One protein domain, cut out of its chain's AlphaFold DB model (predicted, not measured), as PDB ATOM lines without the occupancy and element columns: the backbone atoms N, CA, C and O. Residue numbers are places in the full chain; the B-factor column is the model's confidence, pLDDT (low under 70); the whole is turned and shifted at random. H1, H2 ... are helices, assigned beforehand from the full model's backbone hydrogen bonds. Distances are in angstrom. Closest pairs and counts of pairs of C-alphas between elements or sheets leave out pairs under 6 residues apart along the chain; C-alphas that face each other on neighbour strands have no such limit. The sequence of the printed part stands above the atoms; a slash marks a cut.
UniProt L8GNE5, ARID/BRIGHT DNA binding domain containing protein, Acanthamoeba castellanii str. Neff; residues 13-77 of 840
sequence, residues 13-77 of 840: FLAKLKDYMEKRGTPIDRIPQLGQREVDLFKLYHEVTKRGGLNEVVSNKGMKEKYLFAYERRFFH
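Overview. This is residues 13 to 77 of the 840 residues of the protein "ARID/BRIGHT DNA binding domain containing protein" of Acanthamoeba castellanii str. Neff (UniProt L8GNE5). The four helices are strung out in an open arch with few contacts: H2 leads to the short helix H3, which makes the turn, and H4 comes back on the far side with a gap between it and H2. H1 lies at the other end of the model, crosswise to H2, and the long link of residues 23 to 40 swings away from H1 and folds back at residues 33 to 38 before it enters H2. The printed part has 65 residues with four named helices, in the order H1, H2, H3, H4, and no named strand; the class is all helix. The whole is only just loose, close to compact, with a radius of gyration of the C-alphas of 13.4 A and spans of 34 by 28 by 16 A.

Along the chain. H1 takes residues 13 to 22 and begins at C-alpha 13, at (-39.958, 14.872, 21.435); it is 14.3 A from first to last C-alpha. Residues 23 to 40 hold no named element; within them, residues 33 to 34 pair with residues 37 to 38, antiparallel. H2, residues 41 to 50, is 14.0 A long and begins at C-alpha 41, at (-46.007, 20.266, 25.132). H3, residues 54 to 59, is 8.5 A long. H4, residues 61 to 76, is the longest helix at 22.9 A and ends at C-alpha 76, at (-47.830, 36.566, 30.343).

Arrangement. H1 and H2 only just touch, with 3 pairs of C-alphas within 8 A, the closest being those of Phe 13 and Phe 42 at 6.7 A. Their lines are about perpendicular, at 85 degrees. H2 and H3 are close but not clearly touching; their closest C-alphas, those of Val 48 and Leu 54, are 6.2 A apart. These two run the same way at a steep tilt of 65 degrees. H3 and H4 touch only at the corner by their link, and only just, with 3 pairs of C-alphas within 8 A. The closest are those of Val 57 and Met 63, 6.3 A apart, and H4 touches H3 with residues 63 to 64 alone. H3 and H4 run opposite ways at a steep tilt of 63 degrees. H1 is apart from H3 and from H4, and H2 is apart from H4. Every O i to N i+4 pair is within hydrogen-bond range in H1, H2 and H3; in H4 it is 10 of 12.

Size, cuts and confidence. The two C-alphas farthest apart, those of Lys 23 and His 77, are 38.0 A apart. The printed part has no cut. The link from H1 to H2 is long, with 18 residues, and those from H2 to H3 and from H3 to H4 are tight. Residues 59 to 66, of which 61 to 66 belong to H4, stand free. The mean pLDDT of the printed part is 71.9; it is under 70 at residue 34, residues 36 to 37 and residues 60 to 77, and H4 has a mean of 48.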
ATOM      1  N   PHE A  13     -38.743  15.212  20.693       90.69
ATOM      2  CA  PHE A  13     -39.958  14.872  21.435       90.69
ATOM      3  C   PHE A  13     -41.220  15.102  20.593       90.69
ATOM      4  O   PHE A  13     -42.051  14.202  20.492       90.69
ATOM      5  N   LEU A  14     -41.349  16.269  19.951       87.56
ATOM      6  CA  LEU A  14     -42.522  16.593  19.129       87.56
ATOM      7  C   LEU A  14     -42.676  15.641  17.931       87.56
ATOM      8  O   LEU A  14     -43.799  15.248  17.619       87.56
ATOM      9  N   ALA A  15     -41.571  15.200  17.319       87.38
ATOM     10  CA  ALA A  15     -41.593  14.149  16.300       87.38
ATOM     11  C   ALA A  15     -42.156  12.825  16.857       87.38
ATOM     12  O   ALA A  15     -43.149  12.315  16.345       87.38
ATOM     13  N   LYS A  16     -41.601  12.324  17.973       90.25
ATOM     14  CA  LYS A  16     -42.073  11.095  18.646       90.25
ATOM     15  C   LYS A  16     -43.543  11.176  19.079       90.25
ATOM     16  O   LYS A  16     -44.238  10.162  19.061       90.25
ATOM     17  N   LEU A  17     -44.019  12.361  19.467       89.31
ATOM     18  CA  LEU A  17     -45.413  12.592  19.839       89.31
ATOM     19  C   LEU A  17     -46.353  12.503  18.628       89.31
ATOM     20  O   LEU A  17     -47.404  11.874  18.741       89.31
ATOM     21  N   LYS A  18     -45.973  13.068  17.473       86.56
ATOM     22  CA  LYS A  18     -46.741  12.922  16.225       86.56
ATOM     23  C   LYS A  18     -46.809  11.458  15.786       86.56
ATOM     24  O   LYS A  18     -47.911  10.936  15.648       86.56
ATOM     25  N   ASP A  19     -45.663  10.776  15.737       90.62
ATOM     26  CA  ASP A  19     -45.540   9.331  15.490       90.62
ATOM     27  C   ASP A  19     -46.484   8.482  16.367       90.62
ATOM     28  O   ASP A  19     -47.084   7.513  15.905       90.62
ATOM     29  N   TYR A  20     -46.591   8.815  17.657       90.94
ATOM     30  CA  TYR A  20     -47.433   8.099  18.622       90.94
ATOM     31  C   TYR A  20     -48.932   8.351  18.407       90.94
ATOM     32  O   TYR A  20     -49.745   7.439  18.554       90.94
ATOM     33  N   MET A  21     -49.294   9.587  18.067       85.75
ATOM     34  CA  MET A  21     -50.675  10.023  17.861       85.75
ATOM     35  C   MET A  21     -51.244   9.539  16.520       85.75
ATOM     36  O   MET A  21     -52.386   9.086  16.459       85.75
ATOM     37  N   GLU A  22     -50.419   9.523  15.473       87.94
ATOM     38  CA  GLU A  22     -50.727   8.906  14.180       87.94
ATOM     39  C   GLU A  22     -50.970   7.395  14.330       87.94
ATOM     40  O   GLU A  22     -52.017   6.891  13.925       87.94
ATOM     41  N   LYS A  23     -50.095   6.680  15.058       89.62
ATOM     42  CA  LYS A  23     -50.267   5.246  15.390       89.62
ATOM     43  C   LYS A  23     -51.463   4.948  16.305       89.62
ATOM     44  O   LYS A  23     -51.783   3.780  16.520       89.62
ATOM     45  N   ARG A  24     -52.132   5.976  16.839       84.19
ATOM     46  CA  ARG A  24     -53.403   5.875  17.576       84.19
ATOM     47  C   ARG A  24     -54.633   6.297  16.764       84.19
ATOM     48  O   ARG A  24     -55.740   6.200  17.287       84.19
ATOM     49  N   GLY A  25     -54.463   6.738  15.517       83.88
ATOM     50  CA  GLY A  25     -55.561   7.233  14.680       83.88
ATOM     51  C   GLY A  25     -56.107   8.598  15.113       83.88
ATOM     52  O   GLY A  25     -57.230   8.944  14.755       83.88
ATOM     53  N   THR A  26     -55.341   9.373  15.888       83.00
ATOM     54  CA  THR A  26     -55.716  10.715  16.362       83.00
ATOM     55  C   THR A  26     -54.579  11.710  16.088       83.00
ATOM     56  O   THR A  26     -53.940  12.165  17.041       83.00
ATOM     57  N   PRO A  27     -54.249  12.002  14.812       81.69
ATOM     58  CA  PRO A  27     -53.142  12.892  14.458       81.69
ATOM     59  C   PRO A  27     -53.317  14.300  15.047       81.69
ATOM     60  O   PRO A  27     -54.431  14.792  15.216       81.69
ATOM     61  N   ILE A  28     -52.193  14.951  15.369       80.31
ATOM     62  CA  ILE A  28     -52.158  16.325  15.890       80.31
ATOM     63  C   ILE A  28     -51.629  17.252  14.792       80.31
ATOM     64  O   ILE A  28     -50.416  17.453  14.651       80.31
ATOM     65  N   ASP A  29     -52.559  17.821  14.026       74.19
ATOM     66  CA  ASP A  29     -52.260  18.733  12.914       74.19
ATOM     67  C   ASP A  29     -51.768  20.105  13.400       74.19
ATOM     68  O   ASP A  29     -50.906  20.722  12.771       74.19
ATOM     69  N   ARG A  30     -52.274  20.570  14.551       75.19
ATOM     70  CA  ARG A  30     -51.892  21.833  15.203       75.19
ATOM     71  C   ARG A  30     -51.583  21.610  16.679       75.19
ATOM     72  O   ARG A  30     -52.262  20.834  17.347       75.19
ATOM     73  N   ILE A  31     -50.567  22.302  17.190       79.56
ATOM     74  CA  ILE A  31     -50.263  22.322  18.626       79.56
ATOM     75  C   ILE A  31     -51.410  23.061  19.343       79.56
ATOM     76  O   ILE A  31     -51.847  24.097  18.839       79.56
ATOM     77  N   PRO A  32     -51.920  22.565  20.490       78.00
ATOM     78  CA  PRO A  32     -52.931  23.279  21.263       78.00
ATOM     79  C   PRO A  32     -52.476  24.698  21.622       78.00
ATOM     80  O   PRO A  32     -51.348  24.900  22.076       78.00
ATOM     81  N   GLN A  33     -53.369  25.665  21.441       74.81
ATOM     82  CA  GLN A  33     -53.163  27.062  21.819       74.81
ATOM     83  C   GLN A  33     -53.978  27.381  23.079       74.81
ATOM     84  O   GLN A  33     -55.053  26.818  23.288       74.81
ATOM     85  N   LEU A  34     -53.446  28.259  23.930       64.56
ATOM     86  CA  LEU A  34     -54.113  28.776  25.123       64.56
ATOM     87  C   LEU A  34     -54.171  30.302  24.990       64.56
ATOM     88  O   LEU A  34     -53.144  30.982  25.062       64.56
ATOM     89  N   GLY A  35     -55.360  30.826  24.686       79.12
ATOM     90  CA  GLY A  35     -55.478  32.150  24.076       79.12
ATOM     91  C   GLY A  35     -54.732  32.188  22.735       79.12
ATOM     92  O   GLY A  35     -54.764  31.224  21.974       79.12
ATOM     93  N   GLN A  36     -54.009  33.274  22.466       68.88
ATOM     94  CA  GLN A  36     -53.250  33.467  21.219       68.88
ATOM     95  C   GLN A  36     -51.861  32.784  21.198       68.88
ATOM     96  O   GLN A  36     -51.074  33.032  20.285       68.88
ATOM     97  N   ARG A  37     -51.503  31.955  22.193       61.50
ATOM     98  CA  ARG A  37     -50.139  31.399  22.345       61.50
ATOM     99  C   ARG A  37     -50.112  29.871  22.292       61.50
ATOM    100  O   ARG A  37     -50.950  29.207  22.896       61.50
ATOM    101  N   GLU A  38     -49.124  29.302  21.600       77.38
ATOM    102  CA  GLU A  38     -48.928  27.846  21.516       77.38
ATOM    103  C   GLU A  38     -48.415  27.247  22.834       77.38
ATOM    104  O   GLU A  38     -47.480  27.762  23.450       77.38
ATOM    105  N   VAL A  39     -48.990  26.115  23.250       82.00
ATOM    106  CA  VAL A  39     -48.591  25.411  24.474       82.00
ATOM    107  C   VAL A  39     -47.342  24.562  24.224       82.00
ATOM    108  O   VAL A  39     -47.328  23.654  23.394       82.00
ATOM    109  N   ASP A  40     -46.287  24.794  25.006       83.44
ATOM    110  CA  ASP A  40     -45.069  23.985  24.986       83.44
ATOM    111  C   ASP A  40     -45.276  22.594  25.615       83.44
ATOM    112  O   ASP A  40     -45.005  22.357  26.799       83.44
ATOM    113  N   LEU A  41     -45.735  21.660  24.779       85.81
ATOM    114  CA  LEU A  41     -46.007  20.266  25.132       85.81
ATOM    115  C   LEU A  41     -44.791  19.528  25.719       85.81
ATOM    116  O   LEU A  41     -44.980  18.619  26.523       85.81
ATOM    117  N   PHE A  42     -43.558  19.906  25.359       84.19
ATOM    118  CA  PHE A  42     -42.338  19.267  25.873       84.19
ATOM    119  C   PHE A  42     -42.131  19.575  27.360       84.19
ATOM    120  O   PHE A  42     -42.024  18.661  28.182       84.19
ATOM    121  N   LYS A  43     -42.167  20.864  27.728       82.62
ATOM    122  CA  LYS A  43     -42.064  21.305  29.127       82.62
ATOM    123  C   LYS A  43     -43.249  20.807  29.956       82.62
ATOM    124  O   LYS A  43     -43.044  20.337  31.075       82.62
ATOM    125  N   LEU A  44     -44.462  20.829  29.395       85.06
ATOM    126  CA  LEU A  44     -45.660  20.292  30.050       85.06
ATOM    127  C   LEU A  44     -45.532  18.786  30.338       85.06
ATOM    128  O   LEU A  44     -45.766  18.361  31.468       85.06
ATOM    129  N   TYR A  45     -45.110  17.986  29.352       86.50
ATOM    130  CA  TYR A  45     -44.903  16.546  29.519       86.50
ATOM    131  C   TYR A  45     -43.851  16.244  30.589       86.50
ATOM    132  O   TYR A  45     -44.130  15.494  31.524       86.50
ATOM    133  N   HIS A  46     -42.670  16.866  30.513       82.81
ATOM    134  CA  HIS A  46     -41.620  16.628  31.504       82.81
ATOM    135  C   HIS A  46     -42.033  17.049  32.915       82.81
ATOM    136  O   HIS A  46     -41.700  16.345  33.867       82.81
ATOM    137  N   GLU A  47     -42.771  18.146  33.083       79.50
ATOM    138  CA  GLU A  47     -43.186  18.605  34.410       79.50
ATOM    139  C   GLU A  47     -44.326  17.766  35.013       79.50
ATOM    140  O   GLU A  47     -44.340  17.545  36.224       79.50
ATOM    141  N   VAL A  48     -45.230  17.222  34.189       83.12
ATOM    142  CA  VAL A  48     -46.230  16.230  34.626       83.12
ATOM    143  C   VAL A  48     -45.555  14.897  34.975       83.12
ATOM    144  O   VAL A  48     -45.837  14.322  36.027       83.12
ATOM    145  N   THR A  49     -44.609  14.423  34.158       84.06
ATOM    146  CA  THR A  49     -43.862  13.178  34.415       84.06
ATOM    147  C   THR A  49     -42.979  13.272  35.662       84.06
ATOM    148  O   THR A  49     -42.945  12.329  36.452       84.06
ATOM    149  N   LYS A  50     -42.327  14.418  35.912       84.56
ATOM    150  CA  LYS A  50     -41.561  14.683  37.149       84.56
ATOM    151  C   LYS A  50     -42.411  14.610  38.424       84.56
ATOM    152  O   LYS A  50     -41.852  14.405  39.499       84.56
ATOM    153  N   ARG A  51     -43.735  14.797  38.331       70.69
ATOM    154  CA  ARG A  51     -44.663  14.830  39.477       70.69
ATOM    155  C   ARG A  51     -45.728  13.728  39.415       70.69
ATOM    156  O   ARG A  51     -46.908  13.993  39.622       70.69
ATOM    157  N   GLY A  52     -45.295  12.502  39.106       82.69
ATOM    158  CA  GLY A  52     -46.112  11.286  39.234       82.69
ATOM    159  C   GLY A  52     -47.102  11.022  38.094       82.69
ATOM    160  O   GLY A  52     -47.842  10.039  38.131       82.69
ATOM    161  N   GLY A  53     -47.104  11.855  37.052       81.88
ATOM    162  CA  GLY A  53     -47.993  11.706  35.906       81.88
ATOM    163  C   GLY A  53     -49.390  12.298  36.120       81.88
ATOM    164  O   GLY A  53     -49.724  12.865  37.163       81.88
ATOM    165  N   LEU A  54     -50.228  12.174  35.086       73.56
ATOM    166  CA  LEU A  54     -51.498  12.902  34.979       73.56
ATOM    167  C   LEU A  54     -52.436  12.683  36.179       73.56
ATOM    168  O   LEU A  54     -53.060  13.633  36.648       73.56
ATOM    169  N   ASN A  55     -52.509  11.459  36.707       74.81
ATOM    170  CA  ASN A  55     -53.443  11.117  37.782       74.81
ATOM    171  C   ASN A  55     -53.098  11.808  39.113       74.81
ATOM    172  O   ASN A  55     -54.014  12.249  39.811       74.81
ATOM    173  N   GLU A  56     -51.815  11.970  39.459       76.69
ATOM    174  CA  GLU A  56     -51.416  12.708  40.669       76.69
ATOM    175  C   GLU A  56     -51.626  14.220  40.508       76.69
ATOM    176  O   GLU A  56     -52.109  14.883  41.432       76.69
ATOM    177  N   VAL A  57     -51.344  14.760  39.316       74.12
ATOM    178  CA  VAL A  57     -51.564  16.179  38.988       74.12
ATOM    179  C   VAL A  57     -53.058  16.538  39.005       74.12
ATOM    180  O   VAL A  57     -53.426  17.586  39.532       74.12
ATOM    181  N   VAL A  58     -53.932  15.664  38.492       70.19
ATOM    182  CA  VAL A  58     -55.393  15.869  38.476       70.19
ATOM    183  C   VAL A  58     -56.029  15.652  39.855       70.19
ATOM    184  O   VAL A  58     -56.943  16.392  40.220       70.19
ATOM    185  N   SER A  59     -55.548  14.685  40.645       71.69
ATOM    186  CA  SER A  59     -56.096  14.405  41.986       71.69
ATOM    187  C   SER A  59     -55.812  15.532  42.987       71.69
ATOM    188  O   SER A  59     -56.633  15.831  43.857       71.69
ATOM    189  N   ASN A  60     -54.666  16.203  42.855       61.91
ATOM    190  CA  ASN A  60     -54.310  17.345  43.689       61.91
ATOM    191  C   ASN A  60     -55.010  18.625  43.200       61.91
ATOM    192  O   ASN A  60     -54.436  19.407  42.447       61.91
ATOM    193  N   LYS A  61     -56.236  18.887  43.676       52.47
ATOM    194  CA  LYS A  61     -57.052  20.054  43.262       52.47
ATOM    195  C   LYS A  61     -56.296  21.393  43.281       52.47
ATOM    196  O   LYS A  61     -56.351  22.133  42.307       52.47
ATOM    197  N   GLY A  62     -55.510  21.657  44.330       49.75
ATOM    198  CA  GLY A  62     -54.678  22.867  44.452       49.75
ATOM    199  C   GLY A  62     -53.414  22.899  43.574       49.75
ATOM    200  O   GLY A  62     -52.611  23.819  43.717       49.75
ATOM    201  N   MET A  63     -53.197  21.899  42.711       52.31
ATOM    202  CA  MET A  63     -52.152  21.896  41.681       52.31
ATOM    203  C   MET A  63     -52.694  22.272  40.303       52.31
ATOM    204  O   MET A  63     -51.973  22.957  39.591       52.31
ATOM    205  N   LYS A  64     -53.941  21.921  39.934       52.28
ATOM    206  CA  LYS A  64     -54.556  22.387  38.670       52.28
ATOM    207  C   LYS A  64     -54.494  23.914  38.560       52.28
ATOM    208  O   LYS A  64     -53.914  24.427  37.610       52.28
ATOM    209  N   GLU A  65     -54.996  24.605  39.584       51.47
ATOM    210  CA  GLU A  65     -54.902  26.065  39.718       51.47
ATOM    211  C   GLU A  65     -53.445  26.535  39.629       51.47
ATOM    212  O   GLU A  65     -53.108  27.347  38.781       51.47
ATOM    213  N   LYS A  66     -52.546  25.991  40.461       50.56
ATOM    214  CA  LYS A  66     -51.137  26.420  40.486       50.56
ATOM    215  C   LYS A  66     -50.384  26.174  39.187       50.56
ATOM    216  O   LYS A  66     -49.424  26.891  38.946       50.56
ATOM    217  N   TYR A  67     -50.747  25.171  38.396       52.97
ATOM    218  CA  TYR A  67     -50.116  24.930  37.106       52.97
ATOM    219  C   TYR A  67     -50.649  25.872  36.041       52.97
ATOM    220  O   TYR A  67     -49.828  26.453  35.343       52.97
ATOM    221  N   LEU A  68     -51.968  26.082  35.965       49.09
ATOM    222  CA  LEU A  68     -52.552  27.060  35.047       49.09
ATOM    223  C   LEU A  68     -52.013  28.465  35.376       49.09
ATOM    224  O   LEU A  68     -51.285  29.035  34.570       49.09
ATOM    225  N   PHE A  69     -52.151  28.912  36.631       45.69
ATOM    226  CA  PHE A  69     -51.640  30.207  37.103       45.69
ATOM    227  C   PHE A  69     -50.111  30.356  37.068       45.69
ATOM    228  O   PHE A  69     -49.625  31.485  37.026       45.69
ATOM    229  N   ALA A  70     -49.315  29.277  37.108       45.97
ATOM    230  CA  ALA A  70     -47.857  29.381  36.939       45.97
ATOM    231  C   ALA A  70     -47.430  29.372  35.468       45.97
ATOM    232  O   ALA A  70     -46.411  29.981  35.149       45.97
ATOM    233  N   TYR A  71     -48.185  28.710  34.589       49.22
ATOM    234  CA  TYR A  71     -47.992  28.782  33.142       49.22
ATOM    235  C   TYR A  71     -48.403  30.166  32.626       49.22
ATOM    236  O   TYR A  71     -47.656  30.796  31.889       49.22
ATOM    237  N   GLU A  72     -49.522  30.694  33.121       49.09
ATOM    238  CA  GLU A  72     -49.955  32.075  32.910       49.09
ATOM    239  C   GLU A  72     -48.901  33.059  33.444       49.09
ATOM    240  O   GLU A  72     -48.299  33.793  32.663       49.09
ATOM    241  N   ARG A  73     -48.566  33.029  34.747       43.47
ATOM    242  CA  ARG A  73     -47.610  33.998  35.323       43.47
ATOM    243  C   ARG A  73     -46.225  33.991  34.683       43.47
ATOM    244  O   ARG A  73     -45.657  35.065  34.549       43.47
ATOM    245  N   ARG A  74     -45.664  32.829  34.322       42.97
ATOM    246  CA  ARG A  74     -44.298  32.749  33.760       42.97
ATOM    247  C   ARG A  74     -44.189  33.134  32.288       42.97
ATOM    248  O   ARG A  74     -43.070  33.250  31.804       42.97
ATOM    249  N   PHE A  75     -45.306  33.293  31.579       40.06
ATOM    250  CA  PHE A  75     -45.286  33.654  30.160       40.06
ATOM    251  C   PHE A  75     -46.025  34.962  29.853       40.06
ATOM    252  O   PHE A  75     -45.621  35.658  28.925       40.06
ATOM    253  N   PHE A  76     -47.073  35.330  30.595       40.62
ATOM    254  CA  PHE A  76     -47.830  36.566  30.343       40.62
ATOM    255  C   PHE A  76     -47.237  37.808  31.027       40.62
ATOM    256  O   PHE A  76     -47.511  38.916  30.578       40.62
ATOM    257  N   HIS A  77     -46.387  37.651  32.049       37.75
ATOM    258  CA  HIS A  77     -45.703  38.775  32.695       37.75
ATOM    259  C   HIS A  77     -44.195  38.523  32.790       37.75
ATOM    260  O   HIS A  77     -43.753  37.643  33.531       37.75
TER     261      HIS A  77